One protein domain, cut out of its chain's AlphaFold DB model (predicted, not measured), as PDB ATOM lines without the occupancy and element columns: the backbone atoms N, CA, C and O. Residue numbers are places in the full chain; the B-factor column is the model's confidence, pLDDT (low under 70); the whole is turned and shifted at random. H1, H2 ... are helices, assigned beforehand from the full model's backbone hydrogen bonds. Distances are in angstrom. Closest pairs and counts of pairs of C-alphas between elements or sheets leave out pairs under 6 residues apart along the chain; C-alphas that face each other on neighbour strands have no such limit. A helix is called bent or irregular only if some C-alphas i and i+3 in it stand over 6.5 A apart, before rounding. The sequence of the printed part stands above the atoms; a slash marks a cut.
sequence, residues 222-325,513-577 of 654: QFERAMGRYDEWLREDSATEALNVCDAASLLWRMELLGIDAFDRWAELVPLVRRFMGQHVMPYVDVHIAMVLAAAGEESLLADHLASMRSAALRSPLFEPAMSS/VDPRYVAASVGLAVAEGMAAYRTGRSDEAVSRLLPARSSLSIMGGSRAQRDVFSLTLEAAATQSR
ATOM      1  N   GLN A 222    -300.874-259.622-199.729       89.06
ATOM      2  CA  GLN A 222    -299.956-260.132-200.752       89.06
ATOM      3  C   GLN A 222    -299.626-261.617-200.493       89.06
ATOM      4  O   GLN A 222    -298.463-261.978-200.288       89.06
ATOM      5  N   PHE A 223    -300.648-262.472-200.454       89.12
ATOM      6  CA  PHE A 223    -300.535-263.861-199.988       89.12
ATOM      7  C   PHE A 223    -299.570-264.704-200.824       89.12
ATOM      8  O   PHE A 223    -298.769-265.445-200.263       89.12
ATOM      9  N   GLU A 224    -299.569-264.544-202.147       90.75
ATOM     10  CA  GLU A 224    -298.672-265.274-203.048       90.75
ATOM     11  C   GLU A 224    -297.208-264.893-202.816       90.75
ATOM     12  O   GLU A 224    -296.325-265.743-202.858       90.75
ATOM     13  N   ARG A 225    -296.938-263.614-202.523       94.31
ATOM     14  CA  ARG A 225    -295.579-263.152-202.207       94.31
ATOM     15  C   ARG A 225    -295.119-263.672-200.853       94.31
ATOM     16  O   ARG A 225    -293.976-264.103-200.747       94.31
ATOM     17  N   ALA A 226    -296.006-263.666-199.859       94.25
ATOM     18  CA  ALA A 226    -295.715-264.242-198.555       94.25
ATOM     19  C   ALA A 226    -295.441-265.753-198.663       94.25
ATOM     20  O   ALA A 226    -294.503-266.242-198.040       94.25
ATOM     21  N   MET A 227    -296.199-266.482-199.492       94.62
ATOM     22  CA  MET A 227    -295.941-267.901-199.761       94.62
ATOM     23  C   MET A 227    -294.604-268.104-200.483       94.62
ATOM     24  O   MET A 227    -293.820-268.960-200.094       94.62
ATOM     25  N   GLY A 228    -294.274-267.248-201.456       94.56
ATOM     26  CA  GLY A 228    -292.964-267.268-202.111       94.56
ATOM     27  C   GLY A 228    -291.795-267.069-201.138       94.56
ATOM     28  O   GLY A 228    -290.756-267.701-201.301       94.56
ATOM     29  N   ARG A 229    -291.962-266.257-200.080       93.31
ATOM     30  CA  ARG A 229    -290.954-266.141-199.007       93.31
ATOM     31  C   ARG A 229    -290.756-267.454-198.272       93.31
ATOM     32  O   ARG A 229    -289.612-267.811-198.016       93.31
ATOM     33  N   TYR A 230    -291.845-268.149-197.949       94.31
ATOM     34  CA  TYR A 230    -291.755-269.466-197.330       94.31
ATOM     35  C   TYR A 230    -290.940-270.420-198.212       94.31
ATOM     36  O   TYR A 230    -289.948-270.988-197.756       94.31
ATOM     37  N   ASP A 231    -291.331-270.523-199.485       92.94
ATOM     38  CA  ASP A 231    -290.758-271.472-200.443       92.94
ATOM     39  C   ASP A 231    -289.273-271.211-200.733       92.94
ATOM     40  O   ASP A 231    -288.516-272.152-200.955       92.94
ATOM     41  N   GLU A 232    -288.845-269.947-200.738       91.25
ATOM     42  CA  GLU A 232    -287.464-269.574-201.068       91.25
ATOM     43  C   GLU A 232    -286.541-269.545-199.837       91.25
ATOM     44  O   GLU A 232    -285.360-269.859-199.967       91.25
ATOM     45  N   TRP A 233    -287.053-269.183-198.650       89.69
ATOM     46  CA  TRP A 233    -286.201-268.809-197.508       89.69
ATOM     47  C   TRP A 233    -286.494-269.510-196.181       89.69
ATOM     48  O   TRP A 233    -285.672-269.398-195.273       89.69
ATOM     49  N   LEU A 234    -287.655-270.152-196.010       89.12
ATOM     50  CA  LEU A 234    -288.038-270.766-194.728       89.12
ATOM     51  C   LEU A 234    -288.159-272.297-194.801       89.12
ATOM     52  O   LEU A 234    -288.243-272.938-193.753       89.12
ATOM     53  N   ARG A 235    -288.178-272.894-196.001       83.94
ATOM     54  CA  ARG A 235    -288.297-274.353-196.168       83.94
ATOM     55  C   ARG A 235    -287.027-275.115-195.751       83.94
ATOM     56  O   ARG A 235    -285.973-274.524-195.514       83.94
ATOM     57  N   GLU A 236    -287.152-276.444-195.722       61.97
ATOM     58  CA  GLU A 236    -286.193-277.469-195.263       61.97
ATOM     59  C   GLU A 236    -284.693-277.144-195.419       61.97
ATOM     60  O   GLU A 236    -283.945-277.284-194.452       61.97
ATOM     61  N   ASP A 237    -284.257-276.629-196.571       59.66
ATOM     62  CA  ASP A 237    -282.836-276.372-196.862       59.66
ATOM     63  C   ASP A 237    -282.237-275.132-196.164       59.66
ATOM     64  O   ASP A 237    -281.021-274.939-196.164       59.66
ATOM     65  N   SER A 238    -283.069-274.284-195.550       57.34
ATOM     66  CA  SER A 238    -282.664-272.985-194.974       57.34
ATOM     67  C   SER A 238    -282.871-272.875-193.454       57.34
ATOM     68  O   SER A 238    -282.280-272.011-192.798       57.34
ATOM     69  N   ALA A 239    -283.630-273.792-192.849       56.62
ATOM     70  CA  ALA A 239    -283.953-273.797-191.422       56.62
ATOM     71  C   ALA A 239    -283.112-274.821-190.630       56.62
ATOM     72  O   ALA A 239    -283.616-275.834-190.150       56.62
ATOM     73  N   THR A 240    -281.809-274.561-190.470       63.09
ATOM     74  CA  THR A 240    -280.927-275.428-189.657       63.09
ATOM     75  C   THR A 240    -281.115-275.249-188.150       63.09
ATOM     76  O   THR A 240    -280.797-276.164-187.391       63.09
ATOM     77  N   GLU A 241    -281.656-274.100-187.734       80.81
ATOM     78  CA  GLU A 241    -281.864-273.713-186.337       80.81
ATOM     79  C   GLU A 241    -283.331-273.836-185.912       80.81
ATOM     80  O   GLU A 241    -284.249-273.606-186.703       80.81
ATOM     81  N   ALA A 242    -283.566-274.125-184.629       88.25
ATOM     82  CA  ALA A 242    -284.910-274.333-184.089       88.25
ATOM     83  C   ALA A 242    -285.831-273.111-184.267       88.25
ATOM     84  O   ALA A 242    -287.018-273.262-184.557       88.25
ATOM     85  N   LEU A 243    -285.291-271.895-184.128       89.62
ATOM     86  CA  LEU A 243    -286.053-270.654-184.299       89.62
ATOM     87  C   LEU A 243    -286.521-270.438-185.745       89.62
ATOM     88  O   LEU A 243    -287.650-270.001-185.947       89.62
ATOM     89  N   ASN A 244    -285.721-270.828-186.741       90.38
ATOM     90  CA  ASN A 244    -286.109-270.723-188.151       90.38
ATOM     91  C   ASN A 244    -287.296-271.648-188.465       90.38
ATOM     92  O   ASN A 244    -288.208-271.277-189.200       90.38
ATOM     93  N   VAL A 245    -287.324-272.841-187.859       92.06
ATOM     94  CA  VAL A 245    -288.468-273.761-187.973       92.06
ATOM     95  C   VAL A 245    -289.711-273.175-187.295       92.06
ATOM     96  O   VAL A 245    -290.822-273.326-187.807       92.06
ATOM     97  N   CYS A 246    -289.539-272.464-186.172       94.88
ATOM     98  CA  CYS A 246    -290.637-271.739-185.533       94.88
ATOM     99  C   CYS A 246    -291.197-270.661-186.466       94.88
ATOM    100  O   CYS A 246    -292.412-270.590-186.624       94.88
ATOM    101  N   ASP A 247    -290.342-269.876-187.125       95.50
ATOM    102  CA  ASP A 247    -290.751-268.857-188.097       95.50
ATOM    103  C   ASP A 247    -291.523-269.473-189.278       95.50
ATOM    104  O   ASP A 247    -292.594-268.981-189.644       95.50
ATOM    105  N   ALA A 248    -291.039-270.594-189.824       95.50
ATOM    106  CA  ALA A 248    -291.704-271.341-190.893       95.50
ATOM    107  C   ALA A 248    -293.118-271.785-190.483       95.50
ATOM    108  O   ALA A 248    -294.102-271.433-191.140       95.50
ATOM    109  N   ALA A 249    -293.238-272.473-189.344       96.56
ATOM    110  CA  ALA A 249    -294.519-272.920-188.798       96.56
ATOM    111  C   ALA A 249    -295.462-271.742-188.495       96.56
ATOM    112  O   ALA A 249    -296.657-271.782-188.777       96.56
ATOM    113  N   SER A 250    -294.909-270.664-187.946       97.00
ATOM    114  CA  SER A 250    -295.592-269.424-187.586       97.00
ATOM    115  C   SER A 250    -296.182-268.713-188.815       97.00
ATOM    116  O   SER A 250    -297.302-268.191-188.745       97.00
ATOM    117  N   LEU A 251    -295.476-268.712-189.952       97.25
ATOM    118  CA  LEU A 251    -295.963-268.135-191.209       97.25
ATOM    119  C   LEU A 251    -297.084-268.979-191.833       97.25
ATOM    120  O   LEU A 251    -298.140-268.426-192.144       97.25
ATOM    121  N   LEU A 252    -296.895-270.301-191.941       97.19
ATOM    122  CA  LEU A 252    -297.920-271.218-192.464       97.19
ATOM    123  C   LEU A 252    -299.204-271.164-191.636       97.19
ATOM    124  O   LEU A 252    -300.300-271.063-192.180       97.19
ATOM    125  N   TRP A 253    -299.075-271.155-190.309       97.81
ATOM    126  CA  TRP A 253    -300.233-271.088-189.423       97.81
ATOM    127  C   TRP A 253    -301.044-269.807-189.639       97.81
ATOM    128  O   TRP A 253    -302.270-269.845-189.703       97.81
ATOM    129  N   ARG A 254    -300.378-268.653-189.795       96.38
ATOM    130  CA  ARG A 254    -301.063-267.379-190.087       96.38
ATOM    131  C   ARG A 254    -301.750-267.390-191.449       96.38
ATOM    132  O   ARG A 254    -302.832-266.823-191.563       96.38
ATOM    133  N   MET A 255    -301.159-268.031-192.455       93.44
ATOM    134  CA  MET A 255    -301.800-268.221-193.760       93.44
ATOM    135  C   MET A 255    -303.096-269.026-193.628       93.44
ATOM    136  O   MET A 255    -304.137-268.579-194.109       93.44
ATOM    137  N   GLU A 256    -303.075-270.137-192.893       93.81
ATOM    138  CA  GLU A 256    -304.268-270.962-192.678       93.81
ATOM    139  C   GLU A 256    -305.346-270.247-191.850       93.81
ATOM    140  O   GLU A 256    -306.533-270.372-192.153       93.81
ATOM    141  N   LEU A 257    -304.966-269.436-190.853       90.62
ATOM    142  CA  LEU A 257    -305.916-268.576-190.127       90.62
ATOM    143  C   LEU A 257    -306.623-267.572-191.053       90.62
ATOM    144  O   LEU A 257    -307.768-267.200-190.792       90.62
ATOM    145  N   LEU A 258    -305.964-267.168-192.141       88.19
ATOM    146  CA  LEU A 258    -306.517-266.310-193.193       88.19
ATOM    147  C   LEU A 258    -307.229-267.103-194.306       88.19
ATOM    148  O   LEU A 258    -307.709-266.506-195.269       88.19
ATOM    149  N   GLY A 259    -307.332-268.429-194.179       87.50
ATOM    150  CA  GLY A 259    -307.973-269.308-195.160       87.50
ATOM    151  C   GLY A 259    -307.117-269.619-196.390       87.50
ATOM    152  O   GLY A 259    -307.657-270.064-197.402       87.50
ATOM    153  N   ILE A 260    -305.806-269.377-196.328       90.56
ATOM    154  CA  ILE A 260    -304.845-269.745-197.372       90.56
ATOM    155  C   ILE A 260    -304.267-271.124-197.041       90.56
ATOM    156  O   ILE A 260    -303.707-271.321-195.967       90.56
ATOM    157  N   ASP A 261    -304.419-272.072-197.965       89.00
ATOM    158  CA  ASP A 261    -303.975-273.455-197.783       89.00
ATOM    159  C   ASP A 261    -302.438-273.560-197.828       89.00
ATOM    160  O   ASP A 261    -301.790-273.027-198.733       89.00
ATOM    161  N   ALA A 262    -301.863-274.246-196.839       88.88
ATOM    162  CA  ALA A 262    -300.434-274.551-196.766       88.88
ATOM    163  C   ALA A 262    -300.051-275.802-197.586       88.88
ATOM    164  O   ALA A 262    -298.867-276.023-197.855       88.88
ATOM    165  N   PHE A 263    -301.039-276.589-198.023       87.50
ATOM    166  CA  PHE A 263    -300.888-277.836-198.771       87.50
ATOM    167  C   PHE A 263    -299.969-278.841-198.050       87.50
ATOM    168  O   PHE A 263    -300.184-279.180-196.887       87.50
ATOM    169  N   ASP A 264    -298.951-279.346-198.739       88.81
ATOM    170  CA  ASP A 264    -298.000-280.365-198.293       88.81
ATOM    171  C   ASP A 264    -296.840-279.816-197.443       88.81
ATOM    172  O   ASP A 264    -296.093-280.593-196.847       88.81
ATOM    173  N   ARG A 265    -296.728-278.490-197.291       93.81
ATOM    174  CA  ARG A 265    -295.596-277.828-196.612       93.81
ATOM    175  C   ARG A 265    -295.434-278.206-195.143       93.81
ATOM    176  O   ARG A 265    -294.322-278.178-194.628       93.81
ATOM    177  N   TRP A 266    -296.513-278.592-194.460       95.25
ATOM    178  CA  TRP A 266    -296.427-279.060-193.073       95.25
ATOM    179  C   TRP A 266    -295.606-280.345-192.936       95.25
ATOM    180  O   TRP A 266    -294.876-280.491-191.956       95.25
ATOM    181  N   ALA A 267    -295.690-281.249-193.917       93.38
ATOM    182  CA  ALA A 267    -294.938-282.501-193.904       93.38
ATOM    183  C   ALA A 267    -293.423-282.255-194.015       93.38
ATOM    184  O   ALA A 267    -292.645-282.955-193.370       93.38
ATOM    185  N   GLU A 268    -293.009-281.215-194.746       92.00
ATOM    186  CA  GLU A 268    -291.600-280.809-194.896       92.00
ATOM    187  C   GLU A 268    -290.966-280.366-193.568       92.00
ATOM    188  O   GLU A 268    -289.764-280.512-193.359       92.00
ATOM    189  N   LEU A 269    -291.765-279.849-192.628       93.62
ATOM    190  CA  LEU A 269    -291.263-279.391-191.329       93.62
ATOM    191  C   LEU A 269    -291.101-280.533-190.311       93.62
ATOM    192  O   LEU A 269    -290.384-280.364-189.321       93.62
ATOM    193  N   VAL A 270    -291.721-281.699-190.537       94.56
ATOM    194  CA  VAL A 270    -291.694-282.834-189.595       94.56
ATOM    195  C   VAL A 270    -290.267-283.354-189.346       94.56
ATOM    196  O   VAL A 270    -289.884-283.474-188.176       94.56
ATOM    197  N   PRO A 271    -289.427-283.630-190.369       92.50
ATOM    198  CA  PRO A 271    -288.046-284.065-190.146       92.50
ATOM    199  C   PRO A 271    -287.216-283.050-189.350       92.50
ATOM    200  O   PRO A 271    -286.376-283.444-188.538       92.50
ATOM    201  N   LEU A 272    -287.479-281.752-189.532       90.56
ATOM    202  CA  LEU A 272    -286.767-280.677-188.844       90.56
ATOM    203  C   LEU A 272    -287.118-280.637-187.358       90.56
ATOM    204  O   LEU A 272    -286.221-280.678-186.515       90.56
ATOM    205  N   VAL A 273    -288.412-280.620-187.011       93.38
ATOM    206  CA  VAL A 273    -288.839-280.552-185.602       93.38
ATOM    207  C   VAL A 273    -288.416-281.785-184.806       93.38
ATOM    208  O   VAL A 273    -288.084-281.663-183.627       93.38
ATOM    209  N   ARG A 274    -288.322-282.958-185.449       93.75
ATOM    210  CA  ARG A 274    -287.836-284.194-184.812       93.75
ATOM    211  C   ARG A 274    -286.421-284.074-184.253       93.75
ATOM    212  O   ARG A 274    -286.114-284.748-183.274       93.75
ATOM    213  N   ARG A 275    -285.574-283.209-184.820       90.25
ATOM    214  CA  ARG A 275    -284.208-282.952-184.323       90.25
ATOM    215  C   ARG A 275    -284.204-282.249-182.964       90.25
ATOM    216  O   ARG A 275    -283.253-282.400-182.206       90.25
ATOM    217  N   PHE A 276    -285.265-281.504-182.661       90.25
ATOM    218  CA  PHE A 276    -285.378-280.659-181.470       90.25
ATOM    219  C   PHE A 276    -286.344-281.223-180.415       90.25
ATOM    220  O   PHE A 276    -286.411-280.711-179.297       90.25
ATOM    221  N   MET A 277    -287.073-282.296-180.737       91.38
ATOM    222  CA  MET A 277    -287.922-283.002-179.777       91.38
ATOM    223  C   MET A 277    -287.112-283.470-178.559       91.38
ATOM    224  O   MET A 277    -285.994-283.970-178.680       91.38
ATOM    225  N   GLY A 278    -287.687-283.310-177.366       87.12
ATOM    226  CA  GLY A 278    -287.075-283.739-176.103       87.12
ATOM    227  C   GLY A 278    -285.988-282.810-175.550       87.12
ATOM    228  O   GLY A 278    -285.514-283.040-174.437       87.12
ATOM    229  N   GLN A 279    -285.601-281.756-176.280       87.12
ATOM    230  CA  GLN A 279    -284.563-280.822-175.836       87.12
ATOM    231  C   GLN A 279    -285.060-279.912-174.704       87.12
ATOM    232  O   GLN A 279    -284.316-279.675-173.751       87.12
ATOM    233  N   HIS A 280    -286.314-279.443-174.788       86.88
ATOM    234  CA  HIS A 280    -287.012-278.638-173.772       86.88
ATOM    235  C   HIS A 280    -286.199-277.449-173.233       86.88
ATOM    236  O   HIS A 280    -286.172-277.182-172.030       86.88
ATOM    237  N   VAL A 281    -285.485-276.766-174.133       83.31
ATOM    238  CA  VAL A 281    -284.628-275.616-173.806       83.31
ATOM    239  C   VAL A 281    -285.454-274.341-173.678       83.31
ATOM    240  O   VAL A 281    -285.249-273.562-172.751       83.31
ATOM    241  N   MET A 282    -286.398-274.140-174.598       87.50
ATOM    242  CA  MET A 282    -287.252-272.960-174.636       87.50
ATOM    243  C   MET A 282    -288.705-273.374-174.917       87.50
ATOM    244  O   MET A 282    -288.967-273.936-175.985       87.50
ATOM    245  N   PRO A 283    -289.663-273.054-174.021       89.81
ATOM    246  CA  PRO A 283    -291.071-273.421-174.197       89.81
ATOM    247  C   PRO A 283    -291.666-272.937-175.522       89.81
ATOM    248  O   PRO A 283    -292.488-273.625-176.118       89.81
ATOM    249  N   TYR A 284    -291.227-271.773-176.015       93.19
ATOM    250  CA  TYR A 284    -291.627-271.259-177.323       93.19
ATOM    251  C   TYR A 284    -291.331-272.251-178.465       93.19
ATOM    252  O   TYR A 284    -292.202-272.462-179.308       93.19
ATOM    253  N   VAL A 285    -290.163-272.912-178.466       93.81
ATOM    254  CA  VAL A 285    -289.827-273.943-179.469       93.81
ATOM    255  C   VAL A 285    -290.719-275.167-179.292       93.81
ATOM    256  O   VAL A 285    -291.288-275.651-180.268       93.81
ATOM    257  N   ASP A 286    -290.899-275.641-178.056       94.12
ATOM    258  CA  ASP A 286    -291.727-276.820-177.778       94.12
ATOM    259  C   ASP A 286    -293.169-276.649-178.290       94.12
ATOM    260  O   ASP A 286    -293.745-277.587-178.846       94.12
ATOM    261  N   VAL A 287    -293.745-275.452-178.152       96.62
ATOM    262  CA  VAL A 287    -295.079-275.139-178.683       96.62
ATOM    263  C   VAL A 287    -295.106-275.217-180.211       96.62
ATOM    264  O   VAL A 287    -296.047-275.778-180.770       96.62
ATOM    265  N   HIS A 288    -294.084-274.702-180.901       97.12
ATOM    266  CA  HIS A 288    -294.029-274.746-182.367       97.12
ATOM    267  C   HIS A 288    -293.812-276.165-182.899       97.12
ATOM    268  O   HIS A 288    -294.397-276.523-183.919       97.12
ATOM    269  N   ILE A 289    -293.064-277.009-182.181       96.81
ATOM    270  CA  ILE A 289    -292.984-278.445-182.484       96.81
ATOM    271  C   ILE A 289    -294.387-279.065-182.424       96.81
ATOM    272  O   ILE A 289    -294.801-279.737-183.367       96.81
ATOM    273  N   ALA A 290    -295.160-278.792-181.366       97.50
ATOM    274  CA  ALA A 290    -296.532-279.288-181.252       97.50
ATOM    275  C   ALA A 290    -297.444-278.765-182.377       97.50
ATOM    276  O   ALA A 290    -298.256-279.525-182.900       97.50
ATOM    277  N   MET A 291    -297.292-277.498-182.782       97.94
ATOM    278  CA  MET A 291    -298.022-276.922-183.920       97.94
ATOM    279  C   MET A 291    -297.735-277.680-185.217       97.94
ATOM    280  O   MET A 291    -298.681-278.069-185.895       97.94
ATOM    281  N   VAL A 292    -296.459-277.923-185.539       97.56
ATOM    282  CA  VAL A 292    -296.057-278.654-186.752       97.56
ATOM    283  C   VAL A 292    -296.612-280.073-186.739       97.56
ATOM    284  O   VAL A 292    -297.256-280.480-187.701       97.56
ATOM    285  N   LEU A 293    -296.422-280.812-185.642       98.00
ATOM    286  CA  LEU A 293    -296.882-282.200-185.538       98.00
ATOM    287  C   LEU A 293    -298.412-282.299-185.628       98.00
ATOM    288  O   LEU A 293    -298.934-283.156-186.336       98.00
ATOM    289  N   ALA A 294    -299.141-281.388-184.974       97.25
ATOM    290  CA  ALA A 294    -300.595-281.322-185.087       97.25
ATOM    291  C   ALA A 294    -301.041-280.963-186.511       97.25
ATOM    292  O   ALA A 294    -302.013-281.527-187.015       97.25
ATOM    293  N   ALA A 295    -300.351-280.027-187.165       97.00
ATOM    294  CA  ALA A 295    -300.726-279.564-188.491       97.00
ATOM    295  C   ALA A 295    -300.439-280.586-189.596       97.00
ATOM    296  O   ALA A 295    -301.239-280.691-190.529       97.00
ATOM    297  N   ALA A 296    -299.370-281.370-189.436       96.44
ATOM    298  CA  ALA A 296    -298.992-282.481-190.305       96.44
ATOM    299  C   ALA A 296    -299.778-283.783-190.038       96.44
ATOM    300  O   ALA A 296    -299.660-284.728-190.810       96.44
ATOM    301  N   GLY A 297    -300.583-283.851-188.968       95.75
ATOM    302  CA  GLY A 297    -301.344-285.057-188.613       95.75
ATOM    303  C   GLY A 297    -300.510-286.165-187.953       95.75
ATOM    304  O   GLY A 297    -300.920-287.323-187.934       95.75
ATOM    305  N   GLU A 298    -299.352-285.826-187.386       97.44
ATOM    306  CA  GLU A 298    -298.429-286.755-186.723       97.44
ATOM    307  C   GLU A 298    -298.865-287.045-185.274       97.44
ATOM    308  O   GLU A 298    -298.197-286.670-184.308       97.44
ATOM    309  N   GLU A 299    -300.018-287.702-185.102       96.69
ATOM    310  CA  GLU A 299    -300.676-287.880-183.794       96.69
ATOM    311  C   GLU A 299    -299.795-288.580-182.748       96.69
ATOM    312  O   GLU A 299    -299.760-288.156-181.591       96.69
ATOM    313  N   SER A 300    -299.056-289.624-183.144       97.44
ATOM    314  CA  SER A 300    -298.165-290.352-182.228       97.44
ATOM    315  C   SER A 300    -297.012-289.471-181.759       97.44
ATOM    316  O   SER A 300    -296.752-289.385-180.561       97.44
ATOM    317  N   LEU A 301    -296.344-288.777-182.687       97.88
ATOM    318  CA  LEU A 301    -295.228-287.893-182.349       97.88
ATOM    319  C   LEU A 301    -295.700-286.708-181.505       97.88
ATOM    320  O   LEU A 301    -295.004-286.299-180.578       97.88
ATOM    321  N   LEU A 302    -296.887-286.167-181.795       97.69
ATOM    322  CA  LEU A 302    -297.503-285.116-180.995       97.69
ATOM    323  C   LEU A 302    -297.765-285.596-179.563       97.69
ATOM    324  O   LEU A 302    -297.436-284.888-178.612       97.69
ATOM    325  N   ALA A 303    -298.338-286.790-179.395       96.69
ATOM    326  CA  ALA A 303    -298.586-287.367-178.079       96.69
ATOM    327  C   ALA A 303    -297.280-287.576-177.295       96.69
ATOM    328  O   ALA A 303    -297.208-287.190-176.124       96.69
ATOM    329  N   ASP A 304    -296.243-288.102-177.949       96.50
ATOM    330  CA  ASP A 304    -294.914-288.295-177.361       96.50
ATOM    331  C   ASP A 304    -294.275-286.962-176.948       96.50
ATOM    332  O   ASP A 304    -293.721-286.845-175.852       96.50
ATOM    333  N   HIS A 305    -294.396-285.925-177.784       95.69
ATOM    334  CA  HIS A 305    -293.884-284.586-177.488       95.69
ATOM    335  C   HIS A 305    -294.621-283.923-176.318       95.69
ATOM    336  O   HIS A 305    -293.999-283.412-175.390       95.69
ATOM    337  N   LEU A 306    -295.953-283.980-176.285       94.00
ATOM    338  CA  LEU A 306    -296.722-283.443-175.156       94.00
ATOM    339  C   LEU A 306    -296.422-284.210-173.855       94.00
ATOM    340  O   LEU A 306    -296.353-283.614-172.776       94.00
ATOM    341  N   ALA A 307    -296.206-285.526-173.929       92.62
ATOM    342  CA  ALA A 307    -295.799-286.337-172.785       92.62
ATOM    343  C   ALA A 307    -294.377-286.005-172.301       92.62
ATOM    344  O   ALA A 307    -294.132-285.962-171.088       92.62
ATOM    345  N   SER A 308    -293.442-285.729-173.213       91.62
ATOM    346  CA  SER A 308    -292.079-285.322-172.860       91.62
ATOM    347  C   SER A 308    -292.058-283.930-172.221       91.62
ATOM    348  O   SER A 308    -291.433-283.776-171.168       91.62
ATOM    349  N   MET A 309    -292.857-282.978-172.724       90.12
ATOM    350  CA  MET A 309    -293.077-281.669-172.091       90.12
ATOM    351  C   MET A 309    -293.613-281.816-170.658       90.12
ATOM    352  O   MET A 309    -293.052-281.240-169.723       90.12
ATOM    353  N   ARG A 310    -294.645-282.651-170.448       87.44
ATOM    354  CA  ARG A 310    -295.178-282.974-169.104       87.44
ATOM    355  C   ARG A 310    -294.130-283.620-168.199       87.44
ATOM    356  O   ARG A 310    -294.079-283.351-167.002       87.44
ATOM    357  N   SER A 311    -293.271-284.469-168.748       85.12
ATOM    358  CA  SER A 311    -292.212-285.120-167.976       85.12
ATOM    359  C   SER A 311    -291.098-284.141-167.598       85.12
ATOM    360  O   SER A 311    -290.560-284.213-166.494       85.12
ATOM    361  N   ALA A 312    -290.739-283.219-168.494       78.75
ATOM    362  CA  ALA A 312    -289.765-282.159-168.236       78.75
ATOM    363  C   ALA A 312    -290.251-281.185-167.160       78.75
ATOM    364  O   ALA A 312    -289.481-280.825-166.269       78.75
ATOM    365  N   ALA A 313    -291.540-280.855-167.199       70.75
ATOM    366  CA  ALA A 313    -292.242-280.065-166.203       70.75
ATOM    367  C   ALA A 313    -292.118-280.629-164.778       70.75
ATOM    368  O   ALA A 313    -291.712-279.918-163.858       70.75
ATOM    369  N   LEU A 314    -292.384-281.929-164.607       70.06
ATOM    370  CA  LEU A 314    -292.331-282.619-163.309       70.06
ATOM    371  C   LEU A 314    -290.926-282.694-162.696       70.06
ATOM    372  O   LEU A 314    -290.785-282.955-161.505       70.06
ATOM    373  N   ARG A 315    -289.871-282.476-163.492       69.06
ATOM    374  CA  ARG A 315    -288.480-282.446-163.013       69.06
ATOM    375  C   ARG A 315    -288.050-281.068-162.504       69.06
ATOM    376  O   ARG A 315    -286.889-280.912-162.115       69.06
ATOM    377  N   SER A 316    -288.928-280.061-162.531       58.66
ATOM    378  CA  SER A 316    -288.638-278.775-161.902       58.66
ATOM    379  C   SER A 316    -288.810-278.889-160.383       58.66
ATOM    380  O   SER A 316    -289.878-279.295-159.927       58.66
ATOM    381  N   PRO A 317    -287.809-278.490-159.576       51.75
ATOM    382  CA  PRO A 317    -287.936-278.460-158.119       51.75
ATOM    383  C   PRO A 317    -288.978-277.438-157.626       51.75
ATOM    384  O   PRO A 317    -289.294-277.430-156.444       51.75
ATOM    385  N   LEU A 318    -289.500-276.586-158.519       48.72
ATOM    386  CA  LEU A 318    -290.525-275.577-158.242       48.72
ATOM    387  C   LEU A 318    -291.931-275.999-158.713       48.72
ATOM    388  O   LEU A 318    -292.868-275.208-158.630       48.72
ATOM    389  N   PHE A 319    -292.095-277.211-159.252       46.34
ATOM    390  CA  PHE A 319    -293.395-277.692-159.713       46.34
ATOM    391  C   PHE A 319    -294.234-278.226-158.542       46.34
ATOM    392  O   PHE A 319    -293.961-279.308-158.023       46.34
ATOM    393  N   GLU A 320    -295.295-277.505-158.164       43.28
ATOM    394  CA  GLU A 320    -296.344-278.036-157.287       43.28
ATOM    395  C   GLU A 320    -297.529-278.597-158.106       43.28
ATOM    396  O   GLU A 320    -298.138-277.865-158.894       43.28
ATOM    397  N   PRO A 321    -297.936-279.869-157.901       41.91
ATOM    398  CA  PRO A 321    -299.028-280.501-158.653       41.91
ATOM    399  C   PRO A 321    -300.388-279.784-158.557       41.91
ATOM    400  O   PRO A 321    -301.216-279.915-159.460       41.91
ATOM    401  N   ALA A 322    -300.627-279.013-157.490       38.53
ATOM    402  CA  ALA A 322    -301.908-278.358-157.199       38.53
ATOM    403  C   ALA A 322    -302.263-277.194-158.153       38.53
ATOM    404  O   ALA A 322    -303.425-276.794-158.254       38.53
ATOM    405  N   MET A 323    -301.291-276.671-158.907       40.03
ATOM    406  CA  MET A 323    -301.516-275.584-159.871       40.03
ATOM    407  C   MET A 323    -302.174-276.073-161.173       40.03
ATOM    408  O   MET A 323    -302.901-275.322-161.818       40.03
ATOM    409  N   SER A 324    -302.011-277.351-161.530       39.78
ATOM    410  CA  SER A 324    -302.604-277.936-162.745       39.78
ATOM    411  C   SER A 324    -304.125-278.155-162.628       39.78
ATOM    412  O   SER A 324    -304.872-277.948-163.588       39.78
ATOM    413  N   SER A 325    -304.622-278.495-161.432       33.06
ATOM    414  CA  SER A 325    -306.060-278.690-161.181       33.06
ATOM    415  C   SER A 325    -306.832-277.386-160.955       33.06
ATOM    416  O   SER A 325    -308.050-277.361-161.113       33.06
ATOM    417  N   VAL A 513    -288.942-267.905-161.644       54.38
ATOM    418  CA  VAL A 513    -289.559-268.784-162.665       54.38
ATOM    419  C   VAL A 513    -288.501-269.576-163.459       54.38
ATOM    420  O   VAL A 513    -287.848-269.041-164.352       54.38
ATOM    421  N   ASP A 514    -288.312-270.853-163.109       63.53
ATOM    422  CA  ASP A 514    -287.503-271.849-163.838       63.53
ATOM    423  C   ASP A 514    -288.099-272.087-165.246       63.53
ATOM    424  O   ASP A 514    -289.301-272.343-165.339       63.53
ATOM    425  N   PRO A 515    -287.320-272.060-166.346       63.25
ATOM    426  CA  PRO A 515    -287.819-272.379-167.690       63.25
ATOM    427  C   PRO A 515    -288.586-273.707-167.767       63.25
ATOM    428  O   PRO A 515    -289.550-273.824-168.521       63.25
ATOM    429  N   ARG A 516    -288.233-274.693-166.931       64.81
ATOM    430  CA  ARG A 516    -288.966-275.965-166.809       64.81
ATOM    431  C   ARG A 516    -290.349-275.783-166.190       64.81
ATOM    432  O   ARG A 516    -291.291-276.446-166.606       64.81
ATOM    433  N   TYR A 517    -290.491-274.867-165.233       65.75
ATOM    434  CA  TYR A 517    -291.789-274.468-164.695       65.75
ATOM    435  C   TYR A 517    -292.602-273.681-165.733       65.75
ATOM    436  O   TYR A 517    -293.812-273.880-165.847       65.75
ATOM    437  N   VAL A 518    -291.966-272.826-166.542       75.00
ATOM    438  CA  VAL A 518    -292.662-272.143-167.648       75.00
ATOM    439  C   VAL A 518    -293.169-273.148-168.678       75.00
ATOM    440  O   VAL A 518    -294.328-273.071-169.086       75.00
ATOM    441  N   ALA A 519    -292.335-274.120-169.059       70.50
ATOM    442  CA  ALA A 519    -292.731-275.223-169.930       70.50
ATOM    443  C   ALA A 519    -293.923-275.995-169.340       70.50
ATOM    444  O   ALA A 519    -294.867-276.314-170.058       70.50
ATOM    445  N   ALA A 520    -293.905-276.232-168.024       65.25
ATOM    446  CA  ALA A 520    -294.953-276.935-167.289       65.25
ATOM    447  C   ALA A 520    -296.302-276.224-167.254       65.25
ATOM    448  O   ALA A 520    -297.344-276.871-167.331       65.25
ATOM    449  N   SER A 521    -296.276-274.910-167.059       68.94
ATOM    450  CA  SER A 521    -297.466-274.120-166.752       68.94
ATOM    451  C   SER A 521    -298.043-273.465-168.000       68.94
ATOM    452  O   SER A 521    -299.216-273.653-168.311       68.94
ATOM    453  N   VAL A 522    -297.213-272.732-168.743       88.50
ATOM    454  CA  VAL A 522    -297.638-271.947-169.909       88.50
ATOM    455  C   VAL A 522    -297.390-272.722-171.197       88.50
ATOM    456  O   VAL A 522    -298.313-272.886-171.990       88.50
ATOM    457  N   GLY A 523    -296.176-273.247-171.391       91.62
ATOM    458  CA  GLY A 523    -295.782-273.916-172.635       91.62
ATOM    459  C   GLY A 523    -296.693-275.089-172.988       91.62
ATOM    460  O   GLY A 523    -297.229-275.151-174.090       91.62
ATOM    461  N   LEU A 524    -296.937-275.990-172.033       92.19
ATOM    462  CA  LEU A 524    -297.815-277.141-172.232       92.19
ATOM    463  C   LEU A 524    -299.264-276.729-172.522       92.19
ATOM    464  O   LEU A 524    -299.868-277.269-173.445       92.19
ATOM    465  N   ALA A 525    -299.812-275.765-171.775       93.50
ATOM    466  CA  ALA A 525    -301.174-275.287-171.998       93.50
ATOM    467  C   ALA A 525    -301.330-274.689-173.404       93.50
ATOM    468  O   ALA A 525    -302.302-274.983-174.099       93.50
ATOM    469  N   VAL A 526    -300.349-273.904-173.857       97.38
ATOM    470  CA  VAL A 526    -300.357-273.345-175.211       97.38
ATOM    471  C   VAL A 526    -300.217-274.456-176.252       97.38
ATOM    472  O   VAL A 526    -301.024-274.498-177.173       97.38
ATOM    473  N   ALA A 527    -299.283-275.397-176.094       97.25
ATOM    474  CA  ALA A 527    -299.103-276.518-177.020       97.25
ATOM    475  C   ALA A 527    -300.383-277.365-177.169       97.25
ATOM    476  O   ALA A 527    -300.825-277.640-178.286       97.25
ATOM    477  N   GLU A 528    -301.024-277.718-176.052       96.81
ATOM    478  CA  GLU A 528    -302.306-278.431-176.037       96.81
ATOM    479  C   GLU A 528    -303.422-277.608-176.693       96.81
ATOM    480  O   GLU A 528    -304.218-278.149-177.458       96.81
ATOM    481  N   GLY A 529    -303.470-276.299-176.430       97.94
ATOM    482  CA  GLY A 529    -304.455-275.392-177.014       97.94
ATOM    483  C   GLY A 529    -304.314-275.236-178.529       97.94
ATOM    484  O   GLY A 529    -305.313-275.298-179.246       97.94
ATOM    485  N   MET A 530    -303.082-275.102-179.027       98.38
ATOM    486  CA  MET A 530    -302.787-275.042-180.462       98.38
ATOM    487  C   MET A 530    -303.175-276.358-181.153       98.38
ATOM    488  O   MET A 530    -303.876-276.341-182.167       98.38
ATOM    489  N   ALA A 531    -302.810-277.503-180.567       97.88
ATOM    490  CA  ALA A 531    -303.198-278.819-181.078       97.88
ATOM    491  C   ALA A 531    -304.723-279.032-181.065       97.88
ATOM    492  O   ALA A 531    -305.284-279.580-182.014       97.88
ATOM    493  N   ALA A 532    -305.415-278.580-180.016       98.00
ATOM    494  CA  ALA A 532    -306.870-278.642-179.930       98.00
ATOM    495  C   ALA A 532    -307.550-277.802-181.016       98.00
ATOM    496  O   ALA A 532    -308.495-278.276-181.646       98.00
ATOM    497  N   TYR A 533    -307.048-276.592-181.281       98.06
ATOM    498  CA  TYR A 533    -307.566-275.755-182.361       98.06
ATOM    499  C   TYR A 533    -307.420-276.451-183.715       98.06
ATOM    500  O   TYR A 533    -308.395-276.548-184.460       98.06
ATOM    501  N   ARG A 534    -306.236-277.013-184.001       95.69
ATOM    502  CA  ARG A 534    -305.969-277.702-185.270       95.69
ATOM    503  C   ARG A 534    -306.909-278.879-185.513       95.69
ATOM    504  O   ARG A 534    -307.344-279.073-186.642       95.69
ATOM    505  N   THR A 535    -307.274-279.631-184.473       93.31
ATOM    506  CA  THR A 535    -308.213-280.760-184.603       93.31
ATOM    507  C   THR A 535    -309.689-280.363-184.468       93.31
ATOM    508  O   THR A 535    -310.548-281.219-184.263       93.31
ATOM    509  N   GLY A 536    -310.012-279.069-184.579       94.50
ATOM    510  CA  GLY A 536    -311.385-278.553-184.568       94.50
ATOM    511  C   GLY A 536    -312.021-278.438-183.179       94.50
ATOM    512  O   GLY A 536    -313.181-278.038-183.060       94.50
ATOM    513  N   ARG A 537    -311.282-278.725-182.100       97.12
ATOM    514  CA  ARG A 537    -311.747-278.624-180.704       97.12
ATOM    515  C   ARG A 537    -311.590-277.194-180.179       97.12
ATOM    516  O   ARG A 537    -310.883-276.934-179.207       97.12
ATOM    517  N   SER A 538    -312.275-276.250-180.822       97.50
ATOM    518  CA  SER A 538    -312.151-274.813-180.533       97.50
ATOM    519  C   SER A 538    -312.474-274.428-179.083       97.50
ATOM    520  O   SER A 538    -311.801-273.573-178.515       97.50
ATOM    521  N   ASP A 539    -313.463-275.061-178.447       97.50
ATOM    522  CA  ASP A 539    -313.785-274.792-177.036       97.50
ATOM    523  C   ASP A 539    -312.656-275.189-176.077       97.50
ATOM    524  O   ASP A 539    -312.380-274.486-175.100       97.50
ATOM    525  N   GLU A 540    -311.990-276.308-176.359       97.69
ATOM    526  CA  GLU A 540    -310.827-276.756-175.598       97.69
ATOM    527  C   GLU A 540    -309.642-275.819-175.839       97.69
ATOM    528  O   GLU A 540    -309.015-275.382-174.876       97.69
ATOM    529  N   ALA A 541    -309.406-275.415-177.091       98.25
ATOM    530  CA  ALA A 541    -308.383-274.431-177.430       98.25
ATOM    531  C   ALA A 541    -308.557-273.123-176.645       98.25
ATOM    532  O   ALA A 541    -307.604-272.651-176.030       98.25
ATOM    533  N   VAL A 542    -309.778-272.572-176.573       98.38
ATOM    534  CA  VAL A 542    -310.062-271.380-175.753       98.38
ATOM    535  C   VAL A 542    -309.768-271.642-174.278       98.38
ATOM    536  O   VAL A 542    -309.141-270.815-173.624       98.38
ATOM    537  N   SER A 543    -310.204-272.787-173.752       96.81
ATOM    538  CA  SER A 543    -310.045-273.127-172.332       96.81
ATOM    539  C   SER A 543    -308.575-273.295-171.925       96.81
ATOM    540  O   SER A 543    -308.229-273.042-170.776       96.81
ATOM    541  N   ARG A 544    -307.704-273.676-172.868       95.81
ATOM    542  CA  ARG A 544    -306.254-273.809-172.669       95.81
ATOM    543  C   ARG A 544    -305.492-272.502-172.903       95.81
ATOM    544  O   ARG A 544    -304.634-272.146-172.103       95.81
ATOM    545  N   LEU A 545    -305.807-271.780-173.980       97.00
ATOM    546  CA  LEU A 545    -305.072-270.581-174.398       97.00
ATOM    547  C   LEU A 545    -305.441-269.341-173.577       97.00
ATOM    548  O   LEU A 545    -304.567-268.525-173.285       97.00
ATOM    549  N   LEU A 546    -306.712-269.180-173.191       96.50
ATOM    550  CA  LEU A 546    -307.172-267.972-172.501       96.50
ATOM    551  C   LEU A 546    -306.470-267.755-171.145       96.50
ATOM    552  O   LEU A 546    -305.994-266.638-170.932       96.50
ATOM    553  N   PRO A 547    -306.323-268.764-170.257       93.06
ATOM    554  CA  PRO A 547    -305.611-268.582-168.988       93.06
ATOM    555  C   PRO A 547    -304.107-268.317-169.155       93.06
ATOM    556  O   PRO A 547    -303.509-267.628-168.336       93.06
ATOM    557  N   ALA A 548    -303.491-268.843-170.219       91.38
ATOM    558  CA  ALA A 548    -302.059-268.685-170.492       91.38
ATOM    559  C   ALA A 548    -301.700-267.319-171.110       91.38
ATOM    560  O   ALA A 548    -300.532-266.929-171.126       91.38
ATOM    561  N   ARG A 549    -302.696-266.582-171.617       91.56
ATOM    562  CA  ARG A 549    -302.531-265.385-172.451       91.56
ATOM    563  C   ARG A 549    -301.665-264.286-171.827       91.56
ATOM    564  O   ARG A 549    -300.831-263.707-172.518       91.56
ATOM    565  N   SER A 550    -301.856-263.978-170.545       88.94
ATOM    566  CA  SER A 550    -301.095-262.924-169.849       88.94
ATOM    567  C   SER A 550    -299.642-263.318-169.568       88.94
ATOM    568  O   SER A 550    -298.804-262.448-169.350       88.94
ATOM    569  N   SER A 551    -299.338-264.613-169.632       90.00
ATOM    570  CA  SER A 551    -298.028-265.187-169.327       90.00
ATOM    571  C   SER A 551    -297.303-265.683-170.577       90.00
ATOM    572  O   SER A 551    -296.336-266.426-170.472       90.00
ATOM    573  N   LEU A 552    -297.730-265.298-171.784       91.25
ATOM    574  CA  LEU A 552    -297.050-265.755-173.000       91.25
ATOM    575  C   LEU A 552    -295.596-265.263-173.071       91.25
ATOM    576  O   LEU A 552    -294.756-265.961-173.631       91.25
ATOM    577  N   SER A 553    -295.292-264.087-172.506       89.62
ATOM    578  CA  SER A 553    -293.956-263.477-172.566       89.62
ATOM    579  C   SER A 553    -292.870-264.378-171.992       89.62
ATOM    580  O   SER A 553    -291.850-264.560-172.645       89.62
ATOM    581  N   ILE A 554    -293.117-265.012-170.844       88.12
ATOM    582  CA  ILE A 554    -292.111-265.809-170.126       88.12
ATOM    583  C   ILE A 554    -291.673-267.080-170.873       88.12
ATOM    584  O   ILE A 554    -290.709-267.718-170.462       88.12
ATOM    585  N   MET A 555    -292.348-267.457-171.968       89.69
ATOM    586  CA  MET A 555    -291.940-268.581-172.828       89.69
ATOM    587  C   MET A 555    -290.705-268.285-173.693       89.69
ATOM    588  O   MET A 555    -290.219-269.196-174.368       89.69
ATOM    589  N   GLY A 556    -290.232-267.035-173.706       90.88
ATOM    590  CA  GLY A 556    -289.228-266.551-174.647       90.88
ATOM    591  C   GLY A 556    -289.833-266.175-176.001       90.88
ATOM    592  O   GLY A 556    -291.060-266.135-176.169       90.88
ATOM    593  N   GLY A 557    -288.977-265.848-176.967       90.31
ATOM    594  CA  GLY A 557    -289.395-265.277-178.252       90.31
ATOM    595  C   GLY A 557    -289.629-263.762-178.182       90.31
ATOM    596  O   GLY A 557    -289.533-263.139-177.125       90.31
ATOM    597  N   SER A 558    -289.980-263.152-179.306       93.12
ATOM    598  CA  SER A 558    -290.479-261.773-179.385       93.12
ATOM    599  C   SER A 558    -292.010-261.725-179.342       93.12
ATOM    600  O   SER A 558    -292.699-262.742-179.487       93.12
ATOM    601  N   ARG A 559    -292.597-260.535-179.169       91.44
ATOM    602  CA  ARG A 559    -294.066-260.395-179.226       91.44
ATOM    603  C   ARG A 559    -294.641-260.738-180.591       91.44
ATOM    604  O   ARG A 559    -295.637-261.451-180.625       91.44
ATOM    605  N   ALA A 560    -294.003-260.307-181.682       91.88
ATOM    606  CA  ALA A 560    -294.456-260.631-183.037       91.88
ATOM    607  C   ALA A 560    -294.496-262.154-183.260       91.88
ATOM    608  O   ALA A 560    -295.455-262.695-183.811       91.88
ATOM    609  N   GLN A 561    -293.488-262.866-182.750       94.56
ATOM    610  CA  GLN A 561    -293.413-264.325-182.800       94.56
ATOM    611  C   GLN A 561    -294.554-264.998-182.028       94.56
ATOM    612  O   GLN A 561    -295.235-265.873-182.567       94.56
ATOM    613  N   ARG A 562    -294.809-264.563-180.788       95.38
ATOM    614  CA  ARG A 562    -295.872-265.118-179.929       95.38
ATOM    615  C   ARG A 562    -297.289-264.732-180.352       95.38
ATOM    616  O   ARG A 562    -298.241-265.359-179.890       95.38
ATOM    617  N   ASP A 563    -297.456-263.726-181.210       95.06
ATOM    618  CA  ASP A 563    -298.781-263.225-181.595       95.06
ATOM    619  C   ASP A 563    -299.665-264.304-182.245       95.06
ATOM    620  O   ASP A 563    -300.881-264.291-182.074       95.06
ATOM    621  N   VAL A 564    -299.059-265.321-182.874       97.38
ATOM    622  CA  VAL A 564    -299.766-266.484-183.444       97.38
ATOM    623  C   VAL A 564    -300.685-267.179-182.441       97.38
ATOM    624  O   VAL A 564    -301.768-267.640-182.804       97.38
ATOM    625  N   PHE A 565    -300.298-267.216-181.165       98.06
ATOM    626  CA  PHE A 565    -301.092-267.834-180.105       98.06
ATOM    627  C   PHE A 565    -302.334-266.996-179.786       98.06
ATOM    628  O   PHE A 565    -303.418-267.541-179.581       98.06
ATOM    629  N   SER A 566    -302.196-265.666-179.804       96.19
ATOM    630  CA  SER A 566    -303.317-264.741-179.600       96.19
ATOM    631  C   SER A 566    -304.275-264.761-180.792       96.19
ATOM    632  O   SER A 566    -305.483-264.878-180.592       96.19
ATOM    633  N   LEU A 567    -303.747-264.764-182.021       96.50
ATOM    634  CA  LEU A 567    -304.539-264.925-183.246       96.50
ATOM    635  C   LEU A 567    -305.330-266.242-183.238       96.50
ATOM    636  O   LEU A 567    -306.506-266.277-183.594       96.50
ATOM    637  N   THR A 568    -304.713-267.325-182.762       98.31
ATOM    638  CA  THR A 568    -305.379-268.630-182.641       98.31
ATOM    639  C   THR A 568    -306.476-268.615-181.583       98.31
ATOM    640  O   THR A 568    -307.556-269.147-181.820       98.31
ATOM    641  N   LEU A 569    -306.256-267.968-180.433       98.31
ATOM    642  CA  LEU A 569    -307.287-267.793-179.407       98.31
ATOM    643  C   LEU A 569    -308.485-266.982-179.934       98.31
ATOM    644  O   LEU A 569    -309.633-267.342-179.672       98.31
ATOM    645  N   GLU A 570    -308.238-265.914-180.693       96.75
ATOM    646  CA  GLU A 570    -309.282-265.104-181.337       96.75
ATOM    647  C   GLU A 570    -310.095-265.927-182.346       96.75
ATOM    648  O   GLU A 570    -311.334-265.899-182.333       96.75
ATOM    649  N   ALA A 571    -309.410-266.710-183.181       95.88
ATOM    650  CA  ALA A 571    -310.040-267.605-184.141       95.88
ATOM    651  C   ALA A 571    -310.850-268.710-183.440       95.88
ATOM    652  O   ALA A 571    -312.015-268.922-183.777       95.88
ATOM    653  N   ALA A 572    -310.294-269.345-182.406       97.88
ATOM    654  CA  ALA A 572    -310.960-270.371-181.608       97.88
ATOM    655  C   ALA A 572    -312.206-269.829-180.892       97.88
ATOM    656  O   ALA A 572    -313.259-270.469-180.903       97.88
ATOM    657  N   ALA A 573    -312.136-268.627-180.306       97.62
ATOM    658  CA  ALA A 573    -313.285-267.967-179.678       97.62
ATOM    659  C   ALA A 573    -314.394-267.661-180.698       97.62
ATOM    660  O   ALA A 573    -315.582-267.791-180.394       97.62
ATOM    661  N   THR A 574    -314.008-267.296-181.922       94.06
ATOM    662  CA  THR A 574    -314.948-267.066-183.024       94.06
ATOM    663  C   THR A 574    -315.598-268.377-183.483       94.06
ATOM    664  O   THR A 574    -316.821-268.462-183.576       94.06
ATOM    665  N   GLN A 575    -314.815-269.434-183.703       93.56
ATOM    666  CA  GLN A 575    -315.311-270.738-184.158       93.56
ATOM    667  C   GLN A 575    -316.196-271.442-183.119       93.56
ATOM    668  O   GLN A 575    -317.229-272.008-183.473       93.56
ATOM    669  N   SER A 576    -315.861-271.333-181.830       94.62
ATOM    670  CA  SER A 576    -316.667-271.851-180.708       94.62
ATOM    671  C   SER A 576    -317.903-271.000-180.377       94.62
ATOM    672  O   SER A 576    -318.580-271.238-179.380       94.62
ATOM    673  N   ARG A 577    -318.228-269.986-181.194       92.62
ATOM    674  CA  ARG A 577    -319.375-269.079-181.001       92.62
ATOM    675  C   ARG A 577    -319.370-268.318-179.666       92.62
ATOM    676  O   ARG A 577    -320.399-267.773-179.261       92.62
TER     677      ARG A 577
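AT A GLANCE: This is residues 222 to 325 and 513 to 577 of the 654 residues of the protein "Tetratricopeptide repeat protein 38" of Cafeteria roenbergensis (UniProt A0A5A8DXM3). H7, the longest helix, and H4 lie side by side at the core of an up-and-down bundle, each helix running against the one before it; H5 packs on both, and H8 and H9 pack on H7. H2 and H3 pack on H4, H1 lies outside on H2 at one end, and short H6 is near H7 at the other. The printed part has 169 residues, with nine named helices, H1 to H9 along the chain, and no named strand: all helix. It is compact, with a radius of gyration of the C-alphas of 15.2 A, and spans 47 by 39 by 30 A.

IN THESE COORDINATES: H7, residues 515 to 534, is 25.8 A long with a kink of 37 degrees near residue 522. H4 is residues 283 to 296, H5 299 to 314, H8 538 to 551 and H9 559 to 575, 24.1 A long, ending at C-alpha 575 (-315.311, -270.738, -184.158). H1, residues 223 to 234, begins at C-alpha 223 (-300.535, -263.861, -199.988); H2 is 242 to 257, H3 265 to 274 and H6 322 to 325. H8 is irregular, with C-alphas 547 and 550 7.3 A apart; H3 and H9 only just, with C-alphas 268 and 271 6.8 A and 561 and 564 6.7 A apart.

HOW THE PARTS SIT: The closest C-alphas of H7 and H4, which touch, are Ala 527 and Val 287, 4.6 A. H7 also touches H5 (Ala 520, Ala 313, 4.3 A) and H8 (Gly 529, Ala 541, 4.1 A). H8 and H9, a hairpin, touch at Ser 538 and Ala 572, 4.7 A. H4 touches H2 at a steep tilt of 51 degrees. Every O i to N i+4 pair is within hydrogen-bond range in H1, H2, H4 and H5, but 2 of 6 in H3, with 5 of 7 i+3 pairs.

THE WHOLE: Residues 326 to 512 are cut out, a 19.3 A gap between C-alphas 325 and 513. Of the links printed whole, none is long. Confidence is under 70 at 236 to 240, 315 to 325, 513 to 517 and 520 to 521.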